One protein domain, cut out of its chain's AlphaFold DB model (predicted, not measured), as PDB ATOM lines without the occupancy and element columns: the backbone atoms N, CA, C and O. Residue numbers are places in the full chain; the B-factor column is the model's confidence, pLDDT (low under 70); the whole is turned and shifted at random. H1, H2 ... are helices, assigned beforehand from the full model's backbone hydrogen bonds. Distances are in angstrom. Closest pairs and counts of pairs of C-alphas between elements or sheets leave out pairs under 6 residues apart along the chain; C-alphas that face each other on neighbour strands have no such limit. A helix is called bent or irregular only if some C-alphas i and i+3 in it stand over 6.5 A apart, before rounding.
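AT A GLANCE: This is residues 25 to 76 and 165 to 220 of the 235 residues of an uncharacterized protein of Candidatus Termititenax aidoneus (UniProt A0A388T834). A kinked helix, H3, runs through the middle, with H1 and H2 crossing it steeply, H4 folded back along it as a hairpin, and H5 packing on residues 169 to 173. Residues 34 to 51, without a named element, loop out at the end of the long axis away from H5. The printed part has 108 residues with five named helices, H1 to H5 in chain order, and no named strand: all helix. It is compact, with a radius of gyration of the C-alphas of 14.5 A and spans of 47 by 32 by 22 A.

IN THESE COORDINATES: H1, residues 25 to 33, begins at C-alpha 25 (23.423, 19.304, -49.019). H2, residues 52 to 70, is 27.4 A long. H3, residues 168 to 186, measures 25.1 A; it has a kink of 32 degrees near residue 180 and is irregular, with C-alphas 181 and 184 7.6 A apart. H4 is residues 190 to 200. H5, residues 208 to 219, ends at C-alpha 219 (25.361, 22.098, -25.780).

HOW THE PARTS SIT: H3 is the hub. Its residues 171 to 179 alone touch H1, closest at C-alphas Ala 30 and Ala 179, 4.7 A, at a steep tilt of 55 degrees. H2 touches H3 at 51 degrees, also steep, with C-alphas Ser 65 and Leu 178 closest, 6.6 A. H4 makes a helical hairpin with H3, a shallow tilt of 16 degrees, closest C-alphas Ser 180 and Lys 193, 5.5 A. C-alphas Tyr 169 and Ala 212, 5.2 A, are the closest of H3 and H5. H2 and H5 are apart. Every O i to N i+4 pair is within hydrogen-bond range in H1, H4 and H5; H2 has 14 of 15, H3 12 of 15.

THE WHOLE: C-alphas Asp 48 and Arg 218, the two farthest apart, are 47.4 A apart. Residues 77 to 164 are not printed; C-alphas 76 and 165 stand 12.9 A apart across the cut. The link from H1 to H2 is long. No printed residue is under 70 in pLDDT.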
ATOM      1  N   LYS A  25      22.244  19.930 -49.618       93.12
ATOM      2  CA  LYS A  25      23.423  19.304 -49.019       93.12
ATOM      3  C   LYS A  25      23.085  17.966 -48.377       93.12
ATOM      4  O   LYS A  25      23.743  16.980 -48.689       93.12
ATOM      5  N   ILE A  26      22.079  17.894 -47.504       95.69
ATOM      6  CA  ILE A  26      21.737  16.631 -46.827       95.69
ATOM      7  C   ILE A  26      21.270  15.577 -47.829       95.69
ATOM      8  O   ILE A  26      21.686  14.423 -47.735       95.69
ATOM      9  N   LYS A  27      20.440  15.973 -48.800       96.06
ATOM     10  CA  LYS A  27      19.928  15.072 -49.838       96.06
ATOM     11  C   LYS A  27      21.071  14.493 -50.679       96.06
ATOM     12  O   LYS A  27      21.149  13.276 -50.829       96.06
ATOM     13  N   ASN A  28      22.004  15.333 -51.138       96.75
ATOM     14  CA  ASN A  28      23.195  14.884 -51.866       96.75
ATOM     15  C   ASN A  28      24.104  13.998 -51.008       96.75
ATOM     16  O   ASN A  28      24.535  12.944 -51.461       96.75
ATOM     17  N   LEU A  29      24.331  14.350 -49.739       96.94
ATOM     18  CA  LEU A  29      25.110  13.512 -48.823       96.94
ATOM     19  C   LEU A  29      24.463  12.138 -48.583       96.94
ATOM     20  O   LEU A  29      25.182  11.154 -48.415       96.94
ATOM     21  N   ALA A  30      23.131  12.062 -48.558       97.44
ATOM     22  CA  ALA A  30      22.406  10.800 -48.456       97.44
ATOM     23  C   ALA A  30      22.520   9.974 -49.748       97.44
ATOM     24  O   ALA A  30      22.763   8.774 -49.672       97.44
ATOM     25  N   LEU A  31      22.417  10.601 -50.926       97.69
ATOM     26  CA  LEU A  31      22.648   9.928 -52.210       97.69
ATOM     27  C   LEU A  31      24.088   9.408 -52.332       97.69
ATOM     28  O   LEU A  31      24.293   8.267 -52.739       97.69
ATOM     29  N   MET A  32      25.084  10.179 -51.895       97.56
ATOM     30  CA  MET A  32      26.478   9.724 -51.850       97.56
ATOM     31  C   MET A  32      26.663   8.512 -50.929       97.56
ATOM     32  O   MET A  32      27.395   7.588 -51.273       97.56
ATOM     33  N   ALA A  33      25.959   8.466 -49.791       97.38
ATOM     34  CA  ALA A  33      25.956   7.293 -48.911       97.38
ATOM     35  C   ALA A  33      25.304   6.053 -49.558       97.38
ATOM     36  O   ALA A  33      25.584   4.933 -49.143       97.38
ATOM     37  N   LEU A  34      24.473   6.248 -50.587       97.69
ATOM     38  CA  LEU A  34      23.889   5.189 -51.414       97.69
ATOM     39  C   LEU A  34      24.734   4.843 -52.653       97.69
ATOM     40  O   LEU A  34      24.311   4.024 -53.465       97.69
ATOM     41  N   GLY A  35      25.914   5.452 -52.815       97.06
ATOM     42  CA  GLY A  35      26.842   5.170 -53.915       97.06
ATOM     43  C   GLY A  35      26.672   6.047 -55.160       97.06
ATOM     44  O   GLY A  35      27.347   5.805 -56.159       97.06
ATOM     45  N   PHE A  36      25.818   7.075 -55.124       96.06
ATOM     46  CA  PHE A  36      25.749   8.064 -56.204       96.06
ATOM     47  C   PHE A  36      26.996   8.958 -56.166       96.06
ATOM     48  O   PHE A  36      27.308   9.561 -55.141       96.06
ATOM     49  N   SER A  37      27.722   9.042 -57.279       93.12
ATOM     50  CA  SER A  37      28.976   9.805 -57.371       93.12
ATOM     51  C   SER A  37      28.791  11.275 -57.743       93.12
ATOM     52  O   SER A  37      29.708  12.068 -57.549       93.12
ATOM     53  N   GLU A  38      27.640  11.627 -58.311       93.56
ATOM     54  CA  GLU A  38      27.352  12.963 -58.832       93.56
ATOM     55  C   GLU A  38      26.375  13.703 -57.920       93.56
ATOM     56  O   GLU A  38      25.463  13.106 -57.343       93.56
ATOM     57  N   GLU A  39      26.570  15.016 -57.800       94.06
ATOM     58  CA  GLU A  39      25.594  15.882 -57.150       94.06
ATOM     59  C   GLU A  39      24.363  16.036 -58.045       94.06
ATOM     60  O   GLU A  39      24.461  16.315 -59.240       94.06
ATOM     61  N   VAL A  40      23.192  15.868 -57.443       92.88
ATOM     62  CA  VAL A  40      21.900  16.062 -58.090       92.88
ATOM     63  C   VAL A  40      21.426  17.482 -57.814       92.88
ATOM     64  O   VAL A  40      21.402  17.940 -56.664       92.88
ATOM     65  N   ASP A  41      21.009  18.167 -58.876       92.31
ATOM     66  CA  ASP A  41      20.298  19.433 -58.759       92.31
ATOM     67  C   ASP A  41      18.804  19.165 -58.534       92.31
ATOM     68  O   ASP A  41      18.069  18.806 -59.453       92.31
ATOM     69  N   PHE A  42      18.351  19.326 -57.291       89.56
ATOM     70  CA  PHE A  42      16.957  19.087 -56.904       89.56
ATOM     71  C   PHE A  42      15.991  20.187 -57.358       89.56
ATOM     72  O   PHE A  42      14.785  20.031 -57.161       89.56
ATOM     73  N   PHE A  43      16.497  21.282 -57.935       87.81
ATOM     74  CA  PHE A  43      15.680  22.356 -58.501       87.81
ATOM     75  C   PHE A  43      15.532  22.250 -60.018       87.81
ATOM     76  O   PHE A  43      14.790  23.038 -60.599       87.81
ATOM     77  N   ASN A  44      16.209  21.290 -60.649       85.69
ATOM     78  CA  ASN A  44      16.105  21.086 -62.081       85.69
ATOM     79  C   ASN A  44      14.700  20.571 -62.443       85.69
ATOM     80  O   ASN A  44      14.297  19.475 -62.039       85.69
ATOM     81  N   ASP A  45      13.959  21.390 -63.185       85.06
ATOM     82  CA  ASP A  45      12.597  21.135 -63.649       85.06
ATOM     83  C   ASP A  45      12.540  20.581 -65.081       85.06
ATOM     84  O   ASP A  45      11.445  20.308 -65.586       85.06
ATOM     85  N   ASP A  46      13.698  20.361 -65.715       90.88
ATOM     86  CA  ASP A  46      13.795  19.787 -67.053       90.88
ATOM     87  C   ASP A  46      13.137  18.392 -67.068       90.88
ATOM     88  O   ASP A  46      13.553  17.481 -66.334       90.88
ATOM     89  N   PRO A  47      12.083  18.186 -67.885       87.94
ATOM     90  CA  PRO A  47      11.393  16.905 -67.965       87.94
ATOM     91  C   PRO A  47      12.299  15.756 -68.419       87.94
ATOM     92  O   PRO A  47      11.981  14.610 -68.079       87.94
ATOM     93  N   ASP A  48      13.391  16.063 -69.127       90.75
ATOM     94  CA  ASP A  48      14.375  15.118 -69.653       90.75
ATOM     95  C   ASP A  48      15.573  14.922 -68.701       90.75
ATOM     96  O   ASP A  48      16.513  14.184 -69.013       90.75
ATOM     97  N   TYR A  49      15.549  15.527 -67.505       92.44
ATOM     98  CA  TYR A  49      16.608  15.335 -66.520       92.44
ATOM     99  C   TYR A  49      16.645  13.887 -66.017       92.44
ATOM    100  O   TYR A  49      15.689  13.380 -65.422       92.44
ATOM    101  N   GLN A  50      17.790  13.221 -66.188       92.06
ATOM    102  CA  GLN A  50      17.959  11.795 -65.870       92.06
ATOM    103  C   GLN A  50      17.655  11.431 -64.404       92.06
ATOM    104  O   GLN A  50      17.332  10.284 -64.100       92.06
ATOM    105  N   TYR A  51      17.723  12.405 -63.491       92.81
ATOM    106  CA  TYR A  51      17.457  12.220 -62.064       92.81
ATOM    107  C   TYR A  51      16.031  12.587 -61.639       92.81
ATOM    108  O   TYR A  51      15.733  12.533 -60.449       92.81
ATOM    109  N   ARG A  52      15.122  12.919 -62.562       91.69
ATOM    110  CA  ARG A  52      13.768  13.403 -62.236       91.69
ATOM    111  C   ARG A  52      12.997  12.488 -61.280       91.69
ATOM    112  O   ARG A  52      12.415  12.949 -60.296       91.69
ATOM    113  N   ASP A  53      13.020  11.181 -61.531       92.12
ATOM    114  CA  ASP A  53      12.358  10.211 -60.652       92.12
ATOM    115  C   ASP A  53      13.033  10.093 -59.281       92.12
ATOM    116  O   ASP A  53      12.350   9.869 -58.279       92.12
ATOM    117  N   ILE A  54      14.356  10.261 -59.222       93.44
ATOM    118  CA  ILE A  54      15.123  10.259 -57.973       93.44
ATOM    119  C   ILE A  54      14.808  11.517 -57.164       93.44
ATOM    120  O   ILE A  54      14.494  11.393 -55.986       93.44
ATOM    121  N   ILE A  55      14.796  12.699 -57.785       92.81
ATOM    122  CA  ILE A  55      14.459  13.975 -57.132       92.81
ATOM    123  C   ILE A  55      13.095  13.892 -56.464       92.81
ATOM    124  O   ILE A  55      12.981  14.195 -55.278       92.81
ATOM    125  N   ARG A  56      12.072  13.444 -57.204       90.50
ATOM    126  CA  ARG A  56      10.714  13.306 -56.668       90.50
ATOM    127  C   ARG A  56      10.701  12.409 -55.431       90.50
ATOM    128  O   ARG A  56      10.240  12.832 -54.379       90.50
ATOM    129  N   LYS A  57      11.279  11.208 -55.537       92.25
ATOM    130  CA  LYS A  57      11.357  10.260 -54.416       92.25
ATOM    131  C   LYS A  57      12.108  10.857 -53.225       92.25
ATOM    132  O   LYS A  57      11.631  10.773 -52.104       92.25
ATOM    133  N   VAL A  58      13.266  11.469 -53.446       93.88
ATOM    134  CA  VAL A  58      14.083  12.026 -52.362       93.88
ATOM    135  C   VAL A  58      13.372  13.187 -51.673       93.88
ATOM    136  O   VAL A  58      13.396  13.253 -50.448       93.88
ATOM    137  N   ASN A  59      12.709  14.073 -52.420       91.06
ATOM    138  CA  ASN A  59      11.929  15.171 -51.847       91.06
ATOM    139  C   ASN A  59      10.771  14.641 -50.989       91.06
ATOM    140  O   ASN A  59      10.625  15.071 -49.846       91.06
ATOM    141  N   ASP A  60      10.029  13.649 -51.493       88.06
ATOM    142  CA  ASP A  60       8.923  13.021 -50.762       88.06
ATOM    143  C   ASP A  60       9.398  12.375 -49.447       88.06
ATOM    144  O   ASP A  60       8.723  12.466 -48.419       88.06
ATOM    145  N   PHE A  61      10.564  11.724 -49.443       91.12
ATOM    146  CA  PHE A  61      11.119  11.106 -48.236       91.12
ATOM    147  C   PHE A  61      11.739  12.124 -47.281       91.12
ATOM    148  O   PHE A  61      11.580  11.983 -46.072       91.12
ATOM    149  N   TYR A  62      12.422  13.147 -47.795       93.25
ATOM    150  CA  TYR A  62      13.150  14.116 -46.981       93.25
ATOM    151  C   TYR A  62      12.241  14.807 -45.962       93.25
ATOM    152  O   TYR A  62      12.521  14.760 -44.763       93.25
ATOM    153  N   ASP A  63      11.135  15.399 -46.421       87.81
ATOM    154  CA  ASP A  63      10.242  16.153 -45.539       87.81
ATOM    155  C   ASP A  63       9.571  15.230 -44.510       87.81
ATOM    156  O   ASP A  63       9.476  15.574 -43.331       87.81
ATOM    157  N   ASN A  64       9.189  14.018 -44.924       89.12
ATOM    158  CA  ASN A  64       8.593  13.019 -44.038       89.12
ATOM    159  C   ASN A  64       9.584  12.500 -42.985       89.12
ATOM    160  O   ASN A  64       9.235  12.413 -41.805       89.12
ATOM    161  N   SER A  65      10.821  12.180 -43.374       92.12
ATOM    162  CA  SER A  65      11.864  11.716 -42.453       92.12
ATOM    163  C   SER A  65      12.276  12.819 -41.481       92.12
ATOM    164  O   SER A  65      12.445  12.549 -40.293       92.12
ATOM    165  N   LEU A  66      12.385  14.066 -41.946       92.00
ATOM    166  CA  LEU A  66      12.748  15.201 -41.099       92.00
ATOM    167  C   LEU A  66      11.637  15.510 -40.092       92.00
ATOM    168  O   LEU A  66      11.903  15.665 -38.900       92.00
ATOM    169  N   GLN A  67      10.384  15.536 -40.555       87.94
ATOM    170  CA  GLN A  67       9.223  15.721 -39.694       87.94
ATOM    171  C   GLN A  67       9.117  14.596 -38.661       87.94
ATOM    172  O   GLN A  67       8.895  14.873 -37.486       87.94
ATOM    173  N   SER A  68       9.313  13.341 -39.075       90.25
ATOM    174  CA  SER A  68       9.327  12.182 -38.177       90.25
ATOM    175  C   SER A  68      10.404  12.313 -37.099       90.25
ATOM    176  O   SER A  68      10.134  12.060 -35.926       90.25
ATOM    177  N   GLU A  69      11.597  12.784 -37.464       92.69
ATOM    178  CA  GLU A  69      12.695  12.965 -36.517       92.69
ATOM    179  C   GLU A  69      12.412  14.090 -35.512       92.69
ATOM    180  O   GLU A  69      12.615  13.919 -34.310       92.69
ATOM    181  N   PHE A  70      11.862  15.219 -35.964       91.31
ATOM    182  CA  PHE A  70      11.489  16.330 -35.080       91.31
ATOM    183  C   PHE A  70      10.251  16.040 -34.223       91.31
ATOM    184  O   PHE A  70      10.144  16.529 -33.096       91.31
ATOM    185  N   SER A  71       9.322  15.225 -34.718       85.31
ATOM    186  CA  SER A  71       8.175  14.719 -33.956       85.31
ATOM    187  C   SER A  71       8.512  13.489 -33.103       85.31
ATOM    188  O   SER A  71       7.656  13.013 -32.358       85.31
ATOM    189  N   GLY A  72       9.741  12.978 -33.190       86.44
ATOM    190  CA  GLY A  72      10.191  11.792 -32.482       86.44
ATOM    191  C   GLY A  72      10.292  11.970 -30.963       86.44
ATOM    192  O   GLY A  72      10.000  13.015 -30.380       86.44
ATOM    193  N   ARG A  73      10.747  10.903 -30.293       83.75
ATOM    194  CA  ARG A  73      10.900  10.886 -28.825       83.75
ATOM    195  C   ARG A  73      11.982  11.834 -28.323       83.75
ATOM    196  O   ARG A  73      11.911  12.294 -27.189       83.75
ATOM    197  N   TYR A  74      13.019  12.062 -29.124       89.88
ATOM    198  CA  TYR A  74      14.095  12.959 -28.739       89.88
ATOM    199  C   TYR A  74      13.799  14.374 -29.210       89.88
ATOM    200  O   TYR A  74      13.519  14.602 -30.380       89.88
ATOM    201  N   VAL A  75      13.897  15.322 -28.285       90.31
ATOM    202  CA  VAL A  75      13.740  16.739 -28.588       90.31
ATOM    203  C   VAL A  75      15.115  17.318 -28.880       90.31
ATOM    204  O   VAL A  75      15.935  17.455 -27.974       90.31
ATOM    205  N   TRP A  76      15.357  17.647 -30.144       93.19
ATOM    206  CA  TRP A  76      16.584  18.303 -30.580       93.19
ATOM    207  C   TRP A  76      16.626  19.739 -30.053       93.19
ATOM    208  O   TRP A  76      15.754  20.550 -30.358       93.19
ATOM    209  N   LEU A 165      21.244  26.166 -40.985       89.19
ATOM    210  CA  LEU A 165      21.412  26.306 -39.541       89.19
ATOM    211  C   LEU A 165      21.486  24.952 -38.825       89.19
ATOM    212  O   LEU A 165      21.617  24.918 -37.599       89.19
ATOM    213  N   PHE A 166      21.390  23.831 -39.549       93.56
ATOM    214  CA  PHE A 166      21.500  22.517 -38.929       93.56
ATOM    215  C   PHE A 166      22.943  22.274 -38.481       93.56
ATOM    216  O   PHE A 166      23.884  22.427 -39.267       93.56
ATOM    217  N   PRO A 167      23.148  21.851 -37.226       95.19
ATOM    218  CA  PRO A 167      24.484  21.600 -36.730       95.19
ATOM    219  C   PRO A 167      25.079  20.359 -37.400       95.19
ATOM    220  O   PRO A 167      24.381  19.390 -37.707       95.19
ATOM    221  N   GLU A 168      26.399  20.358 -37.582       95.94
ATOM    222  CA  GLU A 168      27.106  19.304 -38.319       95.94
ATOM    223  C   GLU A 168      26.865  17.899 -37.742       95.94
ATOM    224  O   GLU A 168      26.704  16.942 -38.499       95.94
ATOM    225  N   TYR A 169      26.752  17.769 -36.414       96.44
ATOM    226  CA  TYR A 169      26.437  16.486 -35.776       96.44
ATOM    227  C   TYR A 169      25.068  15.943 -36.202       96.44
ATOM    228  O   TYR A 169      24.916  14.734 -36.376       96.44
ATOM    229  N   PHE A 170      24.079  16.822 -36.391       96.94
ATOM    230  CA  PHE A 170      22.745  16.434 -36.830       96.94
ATOM    231  C   PHE A 170      22.769  16.092 -38.314       96.94
ATOM    232  O   PHE A 170      22.277  15.036 -38.689       96.94
ATOM    233  N   VAL A 171      23.427  16.910 -39.143       96.94
ATOM    234  CA  VAL A 171      23.625  16.644 -40.579       96.94
ATOM    235  C   VAL A 171      24.276  15.274 -40.805       96.94
ATOM    236  O   VAL A 171      23.808  14.495 -41.636       96.94
ATOM    237  N   LYS A 172      25.332  14.951 -40.045       96.56
ATOM    238  CA  LYS A 172      26.074  13.686 -40.147       96.56
ATOM    239  C   LYS A 172      25.219  12.465 -39.805       96.56
ATOM    240  O   LYS A 172      25.335  11.446 -40.482       96.56
ATOM    241  N   TYR A 173      24.377  12.572 -38.781       97.25
ATOM    242  CA  TYR A 173      23.429  11.530 -38.401       97.25
ATOM    243  C   TYR A 173      22.270  11.433 -39.409       97.25
ATOM    244  O   TYR A 173      21.973  10.359 -39.933       97.25
ATOM    245  N   PHE A 174      21.628  12.560 -39.708       97.31
ATOM    246  CA  PHE A 174      20.376  12.598 -40.448       97.31
ATOM    247  C   PHE A 174      20.559  12.203 -41.918       97.31
ATOM    248  O   PHE A 174      19.692  11.534 -42.471       97.31
ATOM    249  N   ARG A 175      21.721  12.482 -42.533       97.25
ATOM    250  CA  ARG A 175      22.041  11.957 -43.877       97.25
ATOM    251  C   ARG A 175      22.012  10.424 -43.931       97.25
ATOM    252  O   ARG A 175      21.544   9.870 -44.918       97.25
ATOM    253  N   LEU A 176      22.479   9.737 -42.880       97.75
ATOM    254  CA  LEU A 176      22.481   8.272 -42.821       97.75
ATOM    255  C   LEU A 176      21.062   7.757 -42.623       97.75
ATOM    256  O   LEU A 176      20.660   6.796 -43.271       97.75
ATOM    257  N   ARG A 177      20.288   8.432 -41.761       96.69
ATOM    258  CA  ARG A 177      18.873   8.122 -41.556       96.69
ATOM    259  C   ARG A 177      18.088   8.221 -42.861       96.69
ATOM    260  O   ARG A 177      17.408   7.268 -43.227       96.69
ATOM    261  N   LEU A 178      18.246   9.330 -43.576       97.12
ATOM    262  CA  LEU A 178      17.604   9.558 -44.865       97.12
ATOM    263  C   LEU A 178      18.053   8.530 -45.915       97.12
ATOM    264  O   LEU A 178      17.215   7.961 -46.610       97.12
ATOM    265  N   ALA A 179      19.357   8.240 -46.000       97.88
ATOM    266  CA  ALA A 179      19.881   7.204 -46.890       97.88
ATOM    267  C   ALA A 179      19.258   5.832 -46.586       97.88
ATOM    268  O   ALA A 179      18.780   5.160 -47.495       97.88
ATOM    269  N   SER A 180      19.192   5.440 -45.311       97.31
ATOM    270  CA  SER A 180      18.591   4.176 -44.869       97.31
ATOM    271  C   SER A 180      17.104   4.077 -45.235       97.31
ATOM    272  O   SER A 180      16.675   3.051 -45.774       97.31
ATOM    273  N   ASP A 181      16.337   5.154 -45.021       95.69
ATOM    274  CA  ASP A 181      14.907   5.217 -45.348       95.69
ATOM    275  C   ASP A 181      14.663   5.038 -46.866       95.69
ATOM    276  O   ASP A 181      13.711   4.368 -47.268       95.69
ATOM    277  N   MET A 182      15.558   5.563 -47.715       97.06
ATOM    278  CA  MET A 182      15.454   5.487 -49.181       97.06
ATOM    279  C   MET A 182      16.171   4.277 -49.810       97.06
ATOM    280  O   MET A 182      15.938   3.975 -50.983       97.06
ATOM    281  N   CYS A 183      17.025   3.569 -49.062       97.81
ATOM    282  CA  CYS A 183      17.970   2.578 -49.591       97.81
ATOM    283  C   CYS A 183      17.293   1.509 -50.456       97.81
ATOM    284  O   CYS A 183      17.656   1.327 -51.619       97.81
ATOM    285  N   MET A 184      16.249   0.854 -49.933       97.69
ATOM    286  CA  MET A 184      15.535  -0.201 -50.668       97.69
ATOM    287  C   MET A 184      14.825   0.315 -51.919       97.69
ATOM    288  O   MET A 184      14.668  -0.432 -52.879       97.69
ATOM    289  N   LEU A 185      14.380   1.571 -51.912       96.12
ATOM    290  CA  LEU A 185      13.641   2.160 -53.024       96.12
ATOM    291  C   LEU A 185      14.559   2.565 -54.183       96.12
ATOM    292  O   LEU A 185      14.133   2.519 -55.338       96.12
ATOM    293  N   LEU A 186      15.777   3.015 -53.871       96.56
ATOM    294  CA  LEU A 186      16.718   3.536 -54.863       96.56
ATOM    295  C   LEU A 186      17.730   2.489 -55.336       96.56
ATOM    296  O   LEU A 186      18.059   2.474 -56.516       96.56
ATOM    297  N   THR A 187      18.201   1.617 -54.443       96.62
ATOM    298  CA  THR A 187      19.265   0.640 -54.745       96.62
ATOM    299  C   THR A 187      18.765  -0.803 -54.760       96.62
ATOM    300  O   THR A 187      19.326  -1.642 -55.456       96.62
ATOM    301  N   GLY A 188      17.704  -1.105 -54.000       96.88
ATOM    302  CA  GLY A 188      17.234  -2.477 -53.797       96.88
ATOM    303  C   GLY A 188      18.185  -3.353 -52.973       96.88
ATOM    304  O   GLY A 188      17.952  -4.557 -52.898       96.88
ATOM    305  N   ASP A 189      19.222  -2.775 -52.358       98.31
ATOM    306  CA  ASP A 189      20.270  -3.500 -51.638       98.31
ATOM    307  C   ASP A 189      19.951  -3.620 -50.128       98.31
ATOM    308  O   ASP A 189      20.000  -2.622 -49.391       98.31
ATOM    309  N   PRO A 190      19.607  -4.828 -49.633       97.81
ATOM    310  CA  PRO A 190      19.325  -5.045 -48.218       97.81
ATOM    311  C   PRO A 190      20.587  -5.068 -47.341       97.81
ATOM    312  O   PRO A 190      20.486  -4.768 -46.149       97.81
ATOM    313  N   GLU A 191      21.755  -5.414 -47.889       98.06
ATOM    314  CA  GLU A 191      23.017  -5.454 -47.140       98.06
ATOM    315  C   GLU A 191      23.494  -4.034 -46.845       98.06
ATOM    316  O   GLU A 191      23.795  -3.710 -45.693       98.06
ATOM    317  N   LEU A 192      23.441  -3.153 -47.849       98.12
ATOM    318  CA  LEU A 192      23.719  -1.728 -47.674       98.12
ATOM    319  C   LEU A 192      22.766  -1.093 -46.657       98.12
ATOM    320  O   LEU A 192      23.197  -0.347 -45.776       98.12
ATOM    321  N   LYS A 193      21.469  -1.428 -46.712       97.75
ATOM    322  CA  LYS A 193      20.509  -0.943 -45.713       97.75
ATOM    323  C   LYS A 193      20.892  -1.387 -44.300       97.75
ATOM    324  O   LYS A 193      20.878  -0.560 -43.388       97.75
ATOM    325  N   ALA A 194      21.242  -2.659 -44.118       96.94
ATOM    326  CA  ALA A 194      21.663  -3.183 -42.821       96.94
ATOM    327  C   ALA A 194      22.946  -2.499 -42.317       96.94
ATOM    328  O   ALA A 194      23.055  -2.202 -41.124       96.94
ATOM    329  N   GLN A 195      23.890  -2.192 -43.213       97.19
ATOM    330  CA  GLN A 195      25.087  -1.419 -42.885       97.19
ATOM    331  C   GLN A 195      24.729  -0.003 -42.409       97.19
ATOM    332  O   GLN A 195      25.181   0.412 -41.341       97.19
ATOM    333  N   LEU A 196      23.877   0.717 -43.144       97.69
ATOM    334  CA  LEU A 196      23.437   2.065 -42.766       97.69
ATOM    335  C   LEU A 196      22.712   2.067 -41.411       97.69
ATOM    336  O   LEU A 196      22.977   2.921 -40.567       97.69
ATOM    337  N   GLU A 197      21.832   1.093 -41.158       96.50
ATOM    338  CA  GLU A 197      21.149   0.940 -39.865       96.50
ATOM    339  C   GLU A 197      22.129   0.639 -38.719       96.50
ATOM    340  O   GLU A 197      21.952   1.129 -37.599       96.50
ATOM    341  N   MET A 198      23.189  -0.125 -38.989       95.88
ATOM    342  CA  MET A 198      24.255  -0.386 -38.023       95.88
ATOM    343  C   MET A 198      25.066   0.880 -37.703       95.88
ATOM    344  O   MET A 198      25.382   1.102 -36.534       95.88
ATOM    345  N   GLU A 199      25.371   1.714 -38.702       96.62
ATOM    346  CA  GLU A 199      26.087   2.989 -38.527       96.62
ATOM    347  C   GLU A 199      25.248   4.041 -37.785       96.62
ATOM    348  O   GLU A 199      25.753   4.732 -36.895       96.62
ATOM    349  N   ILE A 200      23.946   4.132 -38.087       96.62
ATOM    350  CA  ILE A 200      22.994   4.950 -37.312       96.62
ATOM    351  C   ILE A 200      22.988   4.489 -35.850       96.62
ATOM    352  O   ILE A 200      22.996   5.309 -34.924       96.62
ATOM    353  N   GLY A 201      23.015   3.173 -35.655       93.12
ATOM    354  CA  GLY A 201      23.054   2.526 -34.359       93.12
ATOM    355  C   GLY A 201      21.677   2.208 -33.789       93.12
ATOM    356  O   GLY A 201      20.628   2.651 -34.255       93.12
ATOM    357  N   ASN A 202      21.689   1.415 -32.725       86.88
ATOM    358  CA  ASN A 202      20.505   0.986 -31.989       86.88
ATOM    359  C   ASN A 202      20.793   0.963 -30.478       86.88
ATOM    360  O   ASN A 202      21.850   1.390 -30.018       86.88
ATOM    361  N   ALA A 203      19.858   0.443 -29.680       80.19
ATOM    362  CA  ALA A 203      20.007   0.390 -28.224       80.19
ATOM    363  C   ALA A 203      21.241  -0.402 -27.736       80.19
ATOM    364  O   ALA A 203      21.683  -0.190 -26.609       80.19
ATOM    365  N   ARG A 204      21.781  -1.323 -28.546       82.88
ATOM    366  CA  ARG A 204      22.947  -2.156 -28.203       82.88
ATOM    367  C   ARG A 204      24.255  -1.620 -28.780       82.88
ATOM    368  O   ARG A 204      25.296  -1.838 -28.174       82.88
ATOM    369  N   ASN A 205      24.199  -0.936 -29.920       88.25
ATOM    370  CA  ASN A 205      25.352  -0.302 -30.550       88.25
ATOM    371  C   ASN A 205      25.067   1.198 -30.744       88.25
ATOM    372  O   ASN A 205      24.362   1.550 -31.695       88.25
ATOM    373  N   PRO A 206      25.546   2.075 -29.841       82.94
ATOM    374  CA  PRO A 206      25.300   3.509 -29.925       82.94
ATOM    375  C   PRO A 206      26.112   4.118 -31.080       82.94
ATOM    376  O   PRO A 206      27.235   4.569 -30.892       82.94
ATOM    377  N   GLY A 207      25.532   4.095 -32.278       94.25
ATOM    378  CA  GLY A 207      26.079   4.695 -33.495       94.25
ATOM    379  C   GLY A 207      25.905   6.217 -33.543       94.25
ATOM    380  O   GLY A 207      25.817   6.893 -32.509       94.25
ATOM    381  N   GLU A 208      25.822   6.772 -34.751       96.00
ATOM    382  CA  GLU A 208      25.761   8.224 -34.979       96.00
ATOM    383  C   GLU A 208      24.551   8.899 -34.311       96.00
ATOM    384  O   GLU A 208      24.669  10.032 -33.843       96.00
ATOM    385  N   TYR A 209      23.414   8.205 -34.167       95.25
ATOM    386  CA  TYR A 209      22.247   8.751 -33.461       95.25
ATOM    387  C   TYR A 209      22.557   9.065 -31.992       95.25
ATOM    388  O   TYR A 209      22.260  10.151 -31.491       95.25
ATOM    389  N   ALA A 210      23.192   8.130 -31.282       95.38
ATOM    390  CA  ALA A 210      23.538   8.321 -29.878       95.38
ATOM    391  C   ALA A 210      24.620   9.397 -29.710       95.38
ATOM    392  O   ALA A 210      24.549  10.199 -28.776       95.38
ATOM    393  N   ALA A 211      25.596   9.445 -30.622       96.12
ATOM    394  CA  ALA A 211      26.626  10.478 -30.635       96.12
ATOM    395  C   ALA A 211      26.020  11.879 -30.821       96.12
ATOM    396  O   ALA A 211      26.278  12.764 -30.001       96.12
ATOM    397  N   ALA A 212      25.157  12.058 -31.825       96.25
ATOM    398  CA  ALA A 212      24.475  13.319 -32.105       96.25
ATOM    399  C   ALA A 212      23.637  13.797 -30.908       96.25
ATOM    400  O   ALA A 212      23.771  14.944 -30.480       96.25
ATOM    401  N   LYS A 213      22.859  12.902 -30.287       94.94
ATOM    402  CA  LYS A 213      22.078  13.213 -29.075       94.94
ATOM    403  C   LYS A 213      22.940  13.645 -27.897       94.94
ATOM    404  O   LYS A 213      22.589  14.566 -27.166       94.94
ATOM    405  N   ASN A 214      24.063  12.965 -27.686       94.44
ATOM    406  CA  ASN A 214      24.971  13.299 -26.596       94.44
ATOM    407  C   ASN A 214      25.626  14.669 -26.807       94.44
ATOM    408  O   ASN A 214      25.841  15.386 -25.831       94.44
ATOM    409  N   ILE A 215      25.948  15.032 -28.050       95.75
ATOM    410  CA  ILE A 215      26.486  16.356 -28.387       95.75
ATOM    411  C   ILE A 215      25.415  17.429 -28.161       95.75
ATOM    412  O   ILE A 215      25.669  18.381 -27.425       95.75
ATOM    413  N   ASP A 216      24.214  17.240 -28.707       95.75
ATOM    414  CA  ASP A 216      23.096  18.183 -28.579       95.75
ATOM    415  C   ASP A 216      22.722  18.445 -27.107       95.75
ATOM    416  O   ASP A 216      22.651  19.596 -26.667       95.75
ATOM    417  N   ALA A 217      22.607  17.384 -26.300       90.62
ATOM    418  CA  ALA A 217      22.294  17.487 -24.873       90.62
ATOM    419  C   ALA A 217      23.388  18.187 -24.046       90.62
ATOM    420  O   ALA A 217      23.098  18.762 -22.996       90.62
ATOM    421  N   ARG A 218      24.654  18.136 -24.483       91.88
ATOM    422  CA  ARG A 218      25.764  18.838 -23.816       91.88
ATOM    423  C   ARG A 218      25.787  20.324 -24.143       91.88
ATOM    424  O   ARG A 218      26.182  21.111 -23.288       91.88
ATOM    425  N   GLN A 219      25.393  20.698 -25.358       87.94
ATOM    426  CA  GLN A 219      25.361  22.098 -25.780       87.94
ATOM    427  C   GLN A 219      24.249  22.885 -25.075       87.94
ATOM    428  O   GLN A 219      24.424  24.068 -24.800       87.94
ATOM    429  N   ASN A 220      23.142  22.223 -24.729       75.88
ATOM    430  CA  ASN A 220      22.005  22.831 -24.043       75.88
ATOM    431  C   ASN A 220      21.635  22.025 -22.787       75.88
ATOM    432  O   ASN A 220      20.724  21.195 -22.832       75.88
TER     433      ASN A 220